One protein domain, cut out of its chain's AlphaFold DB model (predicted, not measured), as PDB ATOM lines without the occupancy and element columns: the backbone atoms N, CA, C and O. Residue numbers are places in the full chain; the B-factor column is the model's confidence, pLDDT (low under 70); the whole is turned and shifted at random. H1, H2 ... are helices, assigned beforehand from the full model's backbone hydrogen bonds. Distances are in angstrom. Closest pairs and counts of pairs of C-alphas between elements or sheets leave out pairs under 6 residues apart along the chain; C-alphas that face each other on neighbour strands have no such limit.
ATOM      1  N   THR A   2      11.255  13.341 -31.367       38.78
ATOM      2  CA  THR A   2      12.308  13.864 -30.479       38.78
ATOM      3  C   THR A   2      11.701  14.105 -29.108       38.78
ATOM      4  O   THR A   2      10.802  14.939 -28.994       38.78
ATOM      5  N   ASP A   3      12.168  13.369 -28.102       35.44
ATOM      6  CA  ASP A   3      11.774  13.586 -26.714       35.44
ATOM      7  C   ASP A   3      12.109  15.022 -26.314       35.44
ATOM      8  O   ASP A   3      13.248  15.485 -26.393       35.44
ATOM      9  N   GLN A   4      11.072  15.769 -25.955       48.91
ATOM     10  CA  GLN A   4      11.172  17.174 -25.611       48.91
ATOM     11  C   GLN A   4      11.657  17.271 -24.155       48.91
ATOM     12  O   GLN A   4      10.867  17.381 -23.225       48.91
ATOM     13  N   ILE A   5      12.980  17.178 -23.966       56.09
ATOM     14  CA  ILE A   5      13.662  17.182 -22.653       56.09
ATOM     15  C   ILE A   5      13.407  18.491 -21.876       56.09
ATOM     16  O   ILE A   5      13.473  18.523 -20.647       56.09
ATOM     17  N   PHE A   6      13.060  19.577 -22.576       62.03
ATOM     18  CA  PHE A   6      12.826  20.893 -21.988       62.03
ATOM     19  C   PHE A   6      11.413  21.409 -22.280       62.03
ATOM     20  O   PHE A   6      10.928  21.336 -23.407       62.03
ATOM     21  N   SER A   7      10.778  22.021 -21.275       66.56
ATOM     22  CA  SER A   7       9.443  22.637 -21.401       66.56
ATOM     23  C   SER A   7       9.398  23.829 -22.373       66.56
ATOM     24  O   SER A   7       8.315  24.272 -22.749       66.56
ATOM     25  N   ILE A   8      10.553  24.377 -22.747       75.88
ATOM     26  CA  ILE A   8      10.717  25.507 -23.665       75.88
ATOM     27  C   ILE A   8      11.803  25.112 -24.664       75.88
ATOM     28  O   ILE A   8      12.746  24.416 -24.297       75.88
ATOM     29  N   ALA A   9      11.678  25.531 -25.923       78.62
ATOM     30  CA  ALA A   9      12.700  25.250 -26.923       78.62
ATOM     31  C   ALA A   9      14.031  25.943 -26.553       78.62
ATOM     32  O   ALA A   9      14.017  27.133 -26.210       78.62
ATOM     33  N   PRO A  10      15.171  25.233 -26.617       80.38
ATOM     34  CA  PRO A  10      16.474  25.837 -26.378       80.38
ATOM     35  C   PRO A  10      16.814  26.870 -27.469       80.38
ATOM     36  O   PRO A  10      16.249  26.831 -28.568       80.38
ATOM     37  N   PRO A  11      17.727  27.820 -27.190       80.94
ATOM     38  CA  PRO A  11      18.261  28.701 -28.224       80.94
ATOM     39  C   PRO A  11      18.945  27.880 -29.331       80.94
ATOM     40  O   PRO A  11      19.456  26.795 -29.071       80.94
ATOM     41  N   GLY A  12      18.954  28.395 -30.566       78.69
ATOM     42  CA  GLY A  12      19.667  27.750 -31.680       78.69
ATOM     43  C   GLY A  12      21.172  27.621 -31.415       78.69
ATOM     44  O   GLY A  12      21.678  28.246 -30.487       78.69
ATOM     45  N   ASN A  13      21.881  26.840 -32.233       76.94
ATOM     46  CA  ASN A  13      23.285  26.479 -31.995       76.94
ATOM     47  C   ASN A  13      24.195  27.688 -31.721       76.94
ATOM     48  O   ASN A  13      24.057  28.752 -32.334       76.94
ATOM     49  N   PHE A  14      25.151  27.501 -30.810       80.56
ATOM     50  CA  PHE A  14      26.201  28.480 -30.552       80.56
ATOM     51  C   PHE A  14      27.198  28.510 -31.718       80.56
ATOM     52  O   PHE A  14      27.668  27.468 -32.177       80.56
ATOM     53  N   SER A  15      27.535  29.705 -32.205       82.56
ATOM     54  CA  SER A  15      28.544  29.876 -33.253       82.56
ATOM     55  C   SER A  15      29.904  30.197 -32.642       82.56
ATOM     56  O   SER A  15      30.132  31.300 -32.145       82.56
ATOM     57  N   PHE A  16      30.837  29.252 -32.725       79.00
ATOM     58  CA  PHE A  16      32.218  29.438 -32.267       79.00
ATOM     59  C   PHE A  16      33.058  30.330 -33.196       79.00
ATOM     60  O   PHE A  16      34.109  30.820 -32.797       79.00
ATOM     61  N   GLU A  17      32.595  30.551 -34.427       81.88
ATOM     62  CA  GLU A  17      33.330  31.274 -35.474       81.88
ATOM     63  C   GLU A  17      32.965  32.766 -35.529       81.88
ATOM     64  O   GLU A  17      33.663  33.551 -36.166       81.88
ATOM     65  N   GLU A  18      31.905  33.182 -34.823       84.19
ATOM     66  CA  GLU A  18      31.401  34.558 -34.844       84.19
ATOM     67  C   GLU A  18      31.292  35.165 -33.427       84.19
ATOM     68  O   GLU A  18      30.200  35.201 -32.844       84.19
ATOM     69  N   PRO A  19      32.398  35.699 -32.864       84.38
ATOM     70  CA  PRO A  19      32.434  36.266 -31.509       84.38
ATOM     71  C   PRO A  19      31.461  37.424 -31.257       84.38
ATOM     72  O   PRO A  19      31.010  37.637 -30.130       84.38
ATOM     73  N   SER A  20      31.099  38.173 -32.300       83.50
ATOM     74  CA  SER A  20      30.130  39.274 -32.229       83.50
ATOM     75  C   SER A  20      28.716  38.807 -31.857       83.50
ATOM     76  O   SER A  20      27.946  39.578 -31.278       83.50
ATOM     77  N   SER A  21      28.373  37.546 -32.142       83.19
ATOM     78  CA  SER A  21      27.058  36.959 -31.854       83.19
ATOM     79  C   SER A  21      26.913  36.468 -30.403       83.19
ATOM     80  O   SER A  21      25.792  36.330 -29.895       83.19
ATOM     81  N   TRP A  22      28.028  36.263 -29.692       84.50
ATOM     82  CA  TRP A  22      28.051  35.597 -28.384       84.50
ATOM     83  C   TRP A  22      27.226  36.307 -27.309       84.50
ATOM     84  O   TRP A  22      26.434  35.635 -26.644       84.50
ATOM     85  N   PRO A  23      27.298  37.644 -27.139       86.75
ATOM     86  CA  PRO A  23      26.515  38.315 -26.102       86.75
ATOM     87  C   PRO A  23      25.004  38.151 -26.303       86.75
ATOM     88  O   PRO A  23      24.245  38.095 -25.334       86.75
ATOM     89  N   GLN A  24      24.550  38.069 -27.558       83.62
ATOM     90  CA  GLN A  24      23.137  37.864 -27.871       83.62
ATOM     91  C   GLN A  24      22.706  36.435 -27.549       83.62
ATOM     92  O   GLN A  24      21.635  36.233 -26.976       83.62
ATOM     93  N   TRP A  25      23.551  35.459 -27.882       87.25
ATOM     94  CA  TRP A  25      23.298  34.058 -27.587       87.25
ATOM     95  C   TRP A  25      23.278  33.784 -26.079       87.25
ATOM     96  O   TRP A  25      22.306  33.222 -25.582       87.25
ATOM     97  N   ILE A  26      24.263  34.294 -25.328       82.94
ATOM     98  CA  ILE A  26      24.337  34.162 -23.862       82.94
ATOM     99  C   ILE A  26      23.067  34.723 -23.208       82.94
ATOM    100  O   ILE A  26      22.445  34.070 -22.374       82.94
ATOM    101  N   ARG A  27      22.603  35.905 -23.643       84.56
ATOM    102  CA  ARG A  27      21.345  36.493 -23.150       84.56
ATOM    103  C   ARG A  27      20.122  35.621 -23.448       84.56
ATOM    104  O   ARG A  27      19.182  35.613 -22.655       84.56
ATOM    105  N   ARG A  28      20.093  34.925 -24.588       84.81
ATOM    106  CA  ARG A  28      19.006  33.995 -24.939       84.81
ATOM    107  C   ARG A  28      19.070  32.721 -24.099       84.81
ATOM    108  O   ARG A  28      18.024  32.285 -23.624       84.81
ATOM    109  N   PHE A  29      20.265  32.183 -23.864       87.50
ATOM    110  CA  PHE A  29      20.460  31.019 -23.002       87.50
ATOM    111  C   PHE A  29      20.076  31.311 -21.548       87.50
ATOM    112  O   PHE A  29      19.336  30.533 -20.961       87.50
ATOM    113  N   GLU A  30      20.448  32.463 -20.984       84.88
ATOM    114  CA  GLU A  30      20.034  32.832 -19.619       84.88
ATOM    115  C   GLU A  30      18.510  32.970 -19.481       84.88
ATOM    116  O   GLU A  30      17.915  32.530 -18.496       84.88
ATOM    117  N   ARG A  31      17.834  33.514 -20.501       85.44
ATOM    118  CA  ARG A  31      16.362  33.552 -20.529       85.44
ATOM    119  C   ARG A  31      15.762  32.151 -20.567       85.44
ATOM    120  O   ARG A  31      14.811  31.887 -19.838       85.44
ATOM    121  N   PHE A  32      16.326  31.262 -21.382       87.19
ATOM    122  CA  PHE A  32      15.941  29.853 -21.412       87.19
ATOM    123  C   PHE A  32      16.185  29.178 -20.055       87.19
ATOM    124  O   PHE A  32      15.300  28.490 -19.552       87.19
ATOM    125  N   ARG A  33      17.333  29.431 -19.421       85.62
ATOM    126  CA  ARG A  33      17.722  28.854 -18.132       85.62
ATOM    127  C   ARG A  33      16.751  29.225 -17.011       85.62
ATOM    128  O   ARG A  33      16.384  28.373 -16.205       85.62
ATOM    129  N   LEU A  34      16.300  30.477 -16.975       85.06
ATOM    130  CA  LEU A  34      15.310  30.944 -16.002       85.06
ATOM    131  C   LEU A  34      13.895  30.447 -16.327       85.06
ATOM    132  O   LEU A  34      13.177  30.012 -15.430       85.06
ATOM    133  N   ALA A  35      13.488  30.500 -17.598       83.25
ATOM    134  CA  ALA A  35      12.119  30.188 -18.004       83.25
ATOM    135  C   ALA A  35      11.812  28.680 -17.997       83.25
ATOM    136  O   ALA A  35      10.694  28.284 -17.683       83.25
ATOM    137  N   SER A  36      12.798  27.831 -18.304       85.12
ATOM    138  CA  SER A  36      12.667  26.365 -18.234       85.12
ATOM    139  C   SER A  36      12.798  25.814 -16.808       85.12
ATOM    140  O   SER A  36      12.600  24.621 -16.589       85.12
ATOM    141  N   GLY A  37      13.154  26.666 -15.838       83.69
ATOM    142  CA  GLY A  37      13.476  26.251 -14.473       83.69
ATOM    143  C   GLY A  37      14.808  25.508 -14.351       83.69
ATOM    144  O   GLY A  37      15.075  24.924 -13.300       83.69
ATOM    145  N   LEU A  38      15.649  25.530 -15.392       84.00
ATOM    146  CA  LEU A  38      16.982  24.926 -15.378       84.00
ATOM    147  C   LEU A  38      17.841  25.501 -14.246       84.00
ATOM    148  O   LEU A  38      18.571  24.761 -13.604       84.00
ATOM    149  N   ASN A  39      17.683  26.786 -13.915       84.19
ATOM    150  CA  ASN A  39      18.395  27.433 -12.807       84.19
ATOM    151  C   ASN A  39      18.164  26.812 -11.415       84.19
ATOM    152  O   ASN A  39      18.920  27.115 -10.497       84.19
ATOM    153  N   ARG A  40      17.102  26.015 -11.236       85.56
ATOM    154  CA  ARG A  40      16.759  25.341  -9.971       85.56
ATOM    155  C   ARG A  40      17.184  23.872  -9.942       85.56
ATOM    156  O   ARG A  40      16.901  23.193  -8.961       85.56
ATOM    157  N   LYS A  41      17.761  23.366 -11.032       84.56
ATOM    158  CA  LYS A  41      18.284  21.999 -11.123       84.56
ATOM    159  C   LYS A  41      19.694  21.935 -10.548       84.56
ATOM    160  O   LYS A  41      20.315  22.973 -10.334       84.56
ATOM    161  N   ASP A  42      20.189  20.726 -10.328       81.50
ATOM    162  CA  ASP A  42      21.555  20.506  -9.858       81.50
ATOM    163  C   ASP A  42      22.570  21.114 -10.833       81.50
ATOM    164  O   ASP A  42      22.312  21.181 -12.040       81.50
ATOM    165  N   GLU A  43      23.699  21.595 -10.310       74.25
ATOM    166  CA  GLU A  43      24.724  22.289 -11.105       74.25
ATOM    167  C   GLU A  43      25.182  21.431 -12.288       74.25
ATOM    168  O   GLU A  43      25.213  21.902 -13.423       74.25
ATOM    169  N   ASP A  44      25.374  20.142 -12.041       70.56
ATOM    170  CA  ASP A  44      25.677  19.083 -12.996       70.56
ATOM    171  C   ASP A  44      24.715  19.095 -14.186       70.56
ATOM    172  O   ASP A  44      25.111  19.137 -15.351       70.56
ATOM    173  N   TYR A  45      23.413  19.130 -13.899       76.62
ATOM    174  CA  TYR A  45      22.368  19.136 -14.914       76.62
ATOM    175  C   TYR A  45      22.346  20.459 -15.691       76.62
ATOM    176  O   TYR A  45      22.074  20.469 -16.896       76.62
ATOM    177  N   GLN A  46      22.648  21.579 -15.026       79.25
ATOM    178  CA  GLN A  46      22.759  22.891 -15.671       79.25
ATOM    179  C   GLN A  46      23.940  22.945 -16.642       79.25
ATOM    180  O   GLN A  46      23.773  23.414 -17.770       79.25
ATOM    181  N   VAL A  47      25.100  22.434 -16.223       78.31
ATOM    182  CA  VAL A  47      26.320  22.369 -17.035       78.31
ATOM    183  C   VAL A  47      26.121  21.423 -18.220       78.31
ATOM    184  O   VAL A  47      26.352  21.827 -19.358       78.31
ATOM    185  N   ASN A  48      25.586  20.220 -17.987       74.88
ATOM    186  CA  ASN A  48      25.305  19.240 -19.044       74.88
ATOM    187  C   ASN A  48      24.318  19.790 -20.081       74.88
ATOM    188  O   ASN A  48      24.513  19.640 -21.287       74.88
ATOM    189  N   SER A  49      23.273  20.485 -19.623       80.81
ATOM    190  CA  SER A  49      22.298  21.115 -20.517       80.81
ATOM    191  C   SER A  49      22.910  22.261 -21.329       80.81
ATOM    192  O   SER A  49      22.525  22.458 -22.479       80.81
ATOM    193  N   LEU A  50      23.855  23.019 -20.763       83.06
ATOM    194  CA  LEU A  50      24.566  24.076 -21.485       83.06
ATOM    195  C   LEU A  50      25.452  23.493 -22.591       83.06
ATOM    196  O   LEU A  50      25.346  23.937 -23.732       83.06
ATOM    197  N   LEU A  51      26.284  22.499 -22.273       79.56
ATOM    198  CA  LEU A  51      27.190  21.863 -23.240       79.56
ATOM    199  C   LEU A  51      26.405  21.230 -24.394       79.56
ATOM    200  O   LEU A  51      26.658  21.532 -25.560       79.56
ATOM    201  N   TYR A  52      25.339  20.497 -24.066       80.94
ATOM    202  CA  TYR A  52      24.440  19.915 -25.060       80.94
ATOM    203  C   TYR A  52      23.846  20.964 -26.019       80.94
ATOM    204  O   TYR A  52      23.767  20.742 -27.224       80.94
ATOM    205  N   VAL A  53      23.452  22.136 -25.504       83.25
ATOM    206  CA  VAL A  53      22.875  23.225 -26.313       83.25
ATOM    207  C   VAL A  53      23.942  23.996 -27.109       83.25
ATOM    208  O   VAL A  53      23.637  24.553 -28.167       83.25
ATOM    209  N   MET A  54      25.196  24.026 -26.648       80.81
ATOM    210  CA  MET A  54      26.314  24.605 -27.406       80.81
ATOM    211  C   MET A  54      26.761  23.714 -28.580       80.81
ATOM    212  O   MET A  54      27.329  24.236 -29.542       80.81
ATOM    213  N   GLY A  55      26.443  22.417 -28.545       77.94
ATOM    214  CA  GLY A  55      26.672  21.459 -29.630       77.94
ATOM    215  C   GLY A  55      28.083  20.869 -29.644       77.94
ATOM    216  O   GLY A  55      28.909  21.188 -28.797       77.94
ATOM    217  N   ASP A  56      28.368  20.024 -30.635       72.19
ATOM    218  CA  ASP A  56      29.509  19.088 -30.650       72.19
ATOM    219  C   ASP A  56      30.896  19.732 -30.448       72.19
ATOM    220  O   ASP A  56      31.788  19.128 -29.866       72.19
ATOM    221  N   LYS A  57      31.087  20.988 -30.876       72.06
ATOM    222  CA  LYS A  57      32.355  21.725 -30.681       72.06
ATOM    223  C   LYS A  57      32.577  22.190 -29.230       72.06
ATOM    224  O   LYS A  57      33.656  22.683 -28.904       72.06
ATOM    225  N   SER A  58      31.561  22.103 -28.370       73.12
ATOM    226  CA  SER A  58      31.643  22.542 -26.974       73.12
ATOM    227  C   SER A  58      32.546  21.652 -26.129       73.12
ATOM    228  O   SER A  58      33.344  22.183 -25.357       73.12
ATOM    229  N   ASP A  59      32.482  20.337 -26.333       67.38
ATOM    230  CA  ASP A  59      33.285  19.353 -25.602       67.38
ATOM    231  C   ASP A  59      34.773  19.479 -25.965       67.38
ATOM    232  O   ASP A  59      35.640  19.517 -25.085       67.38
ATOM    233  N   ASP A  60      35.068  19.682 -27.255       69.12
ATOM    234  CA  ASP A  60      36.422  19.962 -27.746       69.12
ATOM    235  C   ASP A  60      37.000  21.228 -27.092       69.12
ATOM    236  O   ASP A  60      38.155  21.255 -26.660       69.12
ATOM    237  N   ILE A  61      36.199  22.288 -26.957       67.75
ATOM    238  CA  ILE A  61      36.649  23.536 -26.330       67.75
ATOM    239  C   ILE A  61      36.803  23.376 -24.818       67.75
ATOM    240  O   ILE A  61      37.811  23.821 -24.271       67.75
ATOM    241  N   LEU A  62      35.883  22.690 -24.139       64.94
ATOM    242  CA  LEU A  62      36.000  22.413 -22.705       64.94
ATOM    243  C   LEU A  62      37.295  21.652 -22.379       64.94
ATOM    244  O   LEU A  62      37.952  21.961 -21.385       64.94
ATOM    245  N   SER A  63      37.709  20.732 -23.256       61.84
ATOM    246  CA  SER A  63      38.960  19.975 -23.111       61.84
ATOM    247  C   SER A  63      40.236  20.815 -23.304       61.84
ATOM    248  O   SER A  63      41.303  20.441 -22.815       61.84
ATOM    249  N   THR A  64      40.142  21.964 -23.986       63.59
ATOM    250  CA  THR A  64      41.294  22.829 -24.312       63.59
ATOM    251  C   THR A  64      41.444  24.037 -23.387       63.59
ATOM    252  O   THR A  64      42.491  24.693 -23.404       63.59
ATOM    253  N   LEU A  65      40.443  24.341 -22.555       62.03
ATOM    254  CA  LEU A  65      40.520  25.438 -21.594       62.03
ATOM    255  C   LEU A  65      41.529  25.117 -20.470       62.03
ATOM    256  O   LEU A  65      41.536  24.005 -19.938       62.03
ATOM    257  N   PRO A  66      42.373  26.082 -20.052       54.44
ATOM    258  CA  PRO A  66      43.331  25.895 -18.966       54.44
ATOM    259  C   PRO A  66      42.613  25.944 -17.608       54.44
ATOM    260  O   PRO A  66      42.705  26.923 -16.870       54.44
ATOM    261  N   LEU A  67      41.853  24.897 -17.299       59.75
ATOM    262  CA  LEU A  67      41.141  24.749 -16.032       59.75
ATOM    263  C   LEU A  67      42.128  24.445 -14.896       59.75
ATOM    264  O   LEU A  67      43.123  23.740 -15.091       59.75
ATOM    265  N   THR A  68      41.859  24.965 -13.700       54.25
ATOM    266  CA  THR A  68      42.632  24.620 -12.497       54.25
ATOM    267  C   THR A  68      42.316  23.193 -12.052       54.25
ATOM    268  O   THR A  68      41.267  22.647 -12.387       54.25
ATOM    269  N   ASP A  69      43.196  22.559 -11.277       53.97
ATOM    270  CA  ASP A  69      43.008  21.149 -10.895       53.97
ATOM    271  C   ASP A  69      41.742  20.922 -10.051       53.97
ATOM    272  O   ASP A  69      41.085  19.887 -10.160       53.97
ATOM    273  N   GLN A  70      41.321  21.937  -9.294       56.06
ATOM    274  CA  GLN A  70      40.066  21.931  -8.539       56.06
ATOM    275  C   GLN A  70      38.834  22.000  -9.462       56.06
ATOM    276  O   GLN A  70      37.846  21.312  -9.229       56.06
ATOM    277  N   GLN A  71      38.920  22.773 -10.551       59.69
ATOM    278  CA  GLN A  71      37.886  22.841 -11.584       59.69
ATOM    279  C   GLN A  71      37.821  21.535 -12.381       59.69
ATOM    280  O   GLN A  71      36.739  20.992 -12.564       59.69
ATOM    281  N   LYS A  72      38.967  20.974 -12.789       58.69
ATOM    282  CA  LYS A  72      39.035  19.677 -13.485       58.69
ATOM    283  C   LYS A  72      38.424  18.542 -12.662       58.69
ATOM    284  O   LYS A  72      37.754  17.693 -13.234       58.69
ATOM    285  N   THR A  73      38.641  18.541 -11.344       58.62
ATOM    286  CA  THR A  73      38.073  17.531 -10.434       58.62
ATOM    287  C   THR A  73      36.550  17.639 -10.384       58.62
ATOM    288  O   THR A  73      35.872  16.635 -10.568       58.62
ATOM    289  N   ALA A  74      36.015  18.860 -10.263       61.22
ATOM    290  CA  ALA A  74      34.575  19.093 -10.307       61.22
ATOM    291  C   ALA A  74      33.958  18.636 -11.642       61.22
ATOM    292  O   ALA A  74      32.959  17.939 -11.624       61.22
ATOM    293  N   TYR A  75      34.573  18.931 -12.797       58.78
ATOM    294  CA  TYR A  75      34.061  18.483 -14.107       58.78
ATOM    295  C   TYR A  75      34.237  16.975 -14.368       58.78
ATOM    296  O   TYR A  75      33.457  16.391 -15.121       58.78
ATOM    297  N   ALA A  76      35.238  16.332 -13.759       56.81
ATOM    298  CA  ALA A  76      35.453  14.888 -13.856       56.81
ATOM    299  C   ALA A  76      34.391  14.088 -13.082       56.81
ATOM    300  O   ALA A  76      33.965  13.035 -13.553       56.81
ATOM    301  N   GLU A  77      33.913  14.605 -11.946       57.03
ATOM    302  CA  GLU A  77      32.808  14.007 -11.175       57.03
ATOM    303  C   GLU A  77      31.474  14.018 -11.947       57.03
ATOM    304  O   GLU A  77      30.621  13.159 -11.725       57.03
ATOM    305  N   LEU A  78      31.329  14.911 -12.935       58.72
ATOM    306  CA  LEU A  78      30.147  15.035 -13.799       58.72
ATOM    307  C   LEU A  78      30.100  14.040 -14.967       58.72
ATOM    308  O   LEU A  78      29.181  14.112 -15.783       58.72
ATOM    309  N   ASN A  79      31.081  13.133 -15.090       53.69
ATOM    310  CA  ASN A  79      31.258  12.241 -16.250       53.69
ATOM    311  C   ASN A  79      31.311  12.977 -17.610       53.69
ATOM    312  O   ASN A  79      31.022  12.389 -18.651       53.69
ATOM    313  N   LEU A  80      31.707  14.253 -17.622       51.84
ATOM    314  CA  LEU A  80      31.747  15.093 -18.827       51.84
ATOM    315  C   LEU A  80      32.915  14.787 -19.766       51.84
ATOM    316  O   LEU A  80      32.938  15.232 -20.908       51.84
ATOM    317  N   ILE A  81      33.909  14.046 -19.286       49.28
ATOM    318  CA  ILE A  81      35.116  13.738 -20.038       49.28
ATOM    319  C   ILE A  81      35.403  12.263 -19.795       49.28
ATOM    320  O   ILE A  81      35.802  11.876 -18.696       49.28
ATOM    321  N   GLN A  82      35.235  11.416 -20.817       47.34
ATOM    322  CA  GLN A  82      35.940  10.140 -20.801       47.34
ATOM    323  C   GLN A  82      37.416  10.511 -20.879       47.34
ATOM    324  O   GLN A  82      37.882  10.997 -21.908       47.34
ATOM    325  N   GLN A  83      38.125  10.390 -19.759       46.22
ATOM    326  CA  GLN A  83      39.530  10.747 -19.656       46.22
ATOM    327  C   GLN A  83      40.346   9.789 -20.540       46.22
ATOM    328  O   GLN A  83      40.914   8.804 -20.072       46.22
ATOM    329  N   VAL A  84      40.390  10.051 -21.846       47.31
ATOM    330  CA  VAL A  84      41.343   9.433 -22.762       47.31
ATOM    331  C   VAL A  84      42.665  10.112 -22.463       47.31
ATOM    332  O   VAL A  84      42.959  11.146 -23.038       47.31
ATOM    333  N   ALA A  85      43.372   9.560 -21.473       43.25
ATOM    334  CA  ALA A  85      44.729   9.888 -21.050       43.25
ATOM    335  C   ALA A  85      45.063  11.391 -21.042       43.25
ATOM    336  O   ALA A  85      45.282  12.016 -22.072       43.25
ATOM    337  N   SER A  86      45.190  11.959 -19.842       44.81
ATOM    338  CA  SER A  86      45.767  13.284 -19.615       44.81
ATOM    339  C   SER A  86      46.980  13.555 -20.518       44.81
ATOM    340  O   SER A  86      48.079  13.059 -20.267       44.81
ATOM    341  N   VAL A  87      46.788  14.396 -21.534       56.47
ATOM    342  CA  VAL A  87      47.842  14.972 -22.379       56.47
ATOM    343  C   VAL A  87      48.534  16.087 -21.592       56.47
ATOM    344  O   VAL A  87      48.493  17.265 -21.930       56.47
ATOM    345  N   GLN A  88      49.124  15.736 -20.454       47.41
ATOM    346  CA  GLN A  88      49.923  16.653 -19.643       47.41
ATOM    347  C   GLN A  88      51.261  16.000 -19.285       47.41
ATOM    348  O   GLN A  88      51.675  16.034 -18.141       47.41
ATOM    349  N   GLU A  89      51.935  15.414 -20.288       47.84
ATOM    350  CA  GLU A  89      53.366  15.039 -20.259       47.84
ATOM    351  C   GLU A  89      53.971  14.781 -21.670       47.84
ATOM    352  O   GLU A  89      55.053  14.218 -21.837       47.84
ATOM    353  N   GLU A  90      53.308  15.212 -22.751       47.03
ATOM    354  CA  GLU A  90      53.570  14.636 -24.082       47.03
ATOM    355  C   GLU A  90      54.842  15.100 -24.805       47.03
ATOM    356  O   GLU A  90      55.338  14.383 -25.673       47.03
ATOM    357  N   LYS A  91      55.434  16.260 -24.494       47.28
ATOM    358  CA  LYS A  91      56.636  16.683 -25.248       47.28
ATOM    359  C   LYS A  91      57.841  15.779 -24.982       47.28
ATOM    360  O   LYS A  91      58.662  15.572 -25.879       47.28
ATOM    361  N   GLN A  92      57.946  15.244 -23.768       47.97
ATOM    362  CA  GLN A  92      59.055  14.384 -23.360       47.97
ATOM    363  C   GLN A  92      58.750  12.912 -23.662       47.97
ATOM    364  O   GLN A  92      59.603  12.227 -24.235       47.97
ATOM    365  N   ASP A  93      57.512  12.476 -23.401       55.59
ATOM    366  CA  ASP A  93      57.060  11.104 -23.653       55.59
ATOM    367  C   ASP A  93      57.038  10.756 -25.154       55.59
ATOM    368  O   ASP A  93      57.606   9.748 -25.581       55.59
ATOM    369  N   MET A  94      56.545  11.652 -26.017       59.34
ATOM    370  CA  MET A  94      56.521  11.396 -27.464       59.34
ATOM    371  C   MET A  94      57.928  11.250 -28.054       59.34
ATOM    372  O   MET A  94      58.172  10.378 -28.888       59.34
ATOM    373  N   SER A  95      58.888  12.063 -27.600       68.62
ATOM    374  CA  SER A  95      60.286  11.977 -28.046       68.62
ATOM    375  C   SER A  95      60.937  10.651 -27.638       68.62
ATOM    376  O   SER A  95      61.703  10.071 -28.414       68.62
ATOM    377  N   HIS A  96      60.620  10.149 -26.442       73.56
ATOM    378  CA  HIS A  96      61.065   8.838 -25.982       73.56
ATOM    379  C   HIS A  96      60.408   7.717 -26.797       73.56
ATOM    380  O   HIS A  96      61.096   6.808 -27.266       73.56
ATOM    381  N   ARG A  97      59.102   7.825 -27.068       81.31
ATOM    382  CA  ARG A  97      58.349   6.867 -27.886       81.31
ATOM    383  C   ARG A  97      58.910   6.756 -29.303       81.31
ATOM    384  O   ARG A  97      59.140   5.649 -29.776       81.31
ATOM    385  N   TYR A  98      59.219   7.870 -29.972       82.50
ATOM    386  CA  TYR A  98      59.837   7.840 -31.307       82.50
ATOM    387  C   TYR A  98      61.256   7.268 -31.296       82.50
ATOM    388  O   TYR A  98      61.607   6.510 -32.202       82.50
ATOM    389  N   ARG A  99      62.064   7.575 -30.272       83.56
ATOM    390  CA  ARG A  99      63.386   6.950 -30.106       83.56
ATOM    391  C   ARG A  99      63.284   5.439 -29.906       83.56
ATOM    392  O   ARG A  99      64.091   4.711 -30.476       83.56
ATOM    393  N   ALA A 100      62.284   4.982 -29.154       86.19
ATOM    394  CA  ALA A 100      62.013   3.565 -28.936       86.19
ATOM    395  C   ALA A 100      61.476   2.864 -30.197       86.19
ATOM    396  O   ALA A 100      61.867   1.735 -30.478       86.19
ATOM    397  N   MET A 101      60.624   3.531 -30.983       90.00
ATOM    398  CA  MET A 101      60.070   2.980 -32.229       90.00
ATOM    399  C   MET A 101      61.090   2.945 -33.374       90.00
ATOM    400  O   MET A 101      61.068   2.029 -34.193       90.00
ATOM    401  N   PHE A 102      62.007   3.917 -33.436       87.69
ATOM    402  CA  PHE A 102      62.982   4.049 -34.524       87.69
ATOM    403  C   PHE A 102      64.428   4.139 -34.017       87.69
ATOM    404  O   PHE A 102      65.149   5.075 -34.377       87.69
ATOM    405  N   PRO A 103      64.917   3.160 -33.234       86.44
ATOM    406  CA  PRO A 103      66.232   3.241 -32.597       86.44
ATOM    407  C   PRO A 103      67.359   3.416 -33.623       86.44
ATOM    408  O   PRO A 103      68.291   4.178 -33.393       86.44
ATOM    409  N   LYS A 104      67.217   2.798 -34.805       85.88
ATOM    410  CA  LYS A 104      68.178   2.895 -35.917       85.88
ATOM    411  C   LYS A 104      68.309   4.305 -36.509       85.88
ATOM    412  O   LYS A 104      69.352   4.615 -37.069       85.88
ATOM    413  N   VAL A 105      67.270   5.141 -36.425       85.44
ATOM    414  CA  VAL A 105      67.272   6.509 -36.984       85.44
ATOM    415  C   VAL A 105      67.987   7.481 -36.047       85.44
ATOM    416  O   VAL A 105      68.632   8.422 -36.499       85.44
ATOM    417  N   PHE A 106      67.904   7.237 -34.739       85.69
ATOM    418  CA  PHE A 106      68.457   8.119 -33.709       85.69
ATOM    419  C   PHE A 106      69.817   7.653 -33.167       85.69
ATOM    420  O   PHE A 106      70.295   8.196 -32.171       85.69
ATOM    421  N   SER A 107      70.454   6.667 -33.809       84.19
ATOM    422  CA  SER A 107      71.748   6.120 -33.397       84.19
ATOM    423  C   SER A 107      72.813   6.274 -34.484       84.19
ATOM    424  O   SER A 107      72.642   5.779 -35.596       84.19
ATOM    425  N   GLY A 108      73.956   6.861 -34.128       85.94
ATOM    426  CA  GLY A 108      75.156   6.852 -34.968       85.94
ATOM    427  C   GLY A 108      75.028   7.621 -36.287       85.94
ATOM    428  O   GLY A 108      74.240   8.556 -36.414       85.94
TER     429      GLY A 108
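This is residues 2 to 108 of the 187 residues of an uncharacterized protein of Larimichthys crocea (UniProt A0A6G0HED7). Helices H1 to H4 make a loose group, from which residues 84 to 97, reaching into H5, stick out as an arm. The printed part has 107 residues with five named helices, H1 to H5; the class is all helix. It is extended, with a radius of gyration of the C-alphas of 20.1 A, spanning 69 by 31 by 30 A.

H1, residues 19 to 35, is near H2, residues 43 to 54. H2 and H3, residues 57 to 64, only just touch, only at the corner, with 3 pairs of C-alphas within 8 A, the closest Leu 51 and Ser 58, 5.9 A. H4, residues 69 to 77, and H5, residues 90 to 101, touch no helix. H2, H3 and H4 have every O i to N i+4 pair within hydrogen-bond range, H1 11 of 13, H5 7 of 8.

Find C-alpha 19 at (32.434, 36.266, -31.509), where H1, 25.1 A long, begins.

The printed part has no cut. The H4 to H5 link is long. Residues 2 to 7 and 59 to 95 have pLDDT under 70.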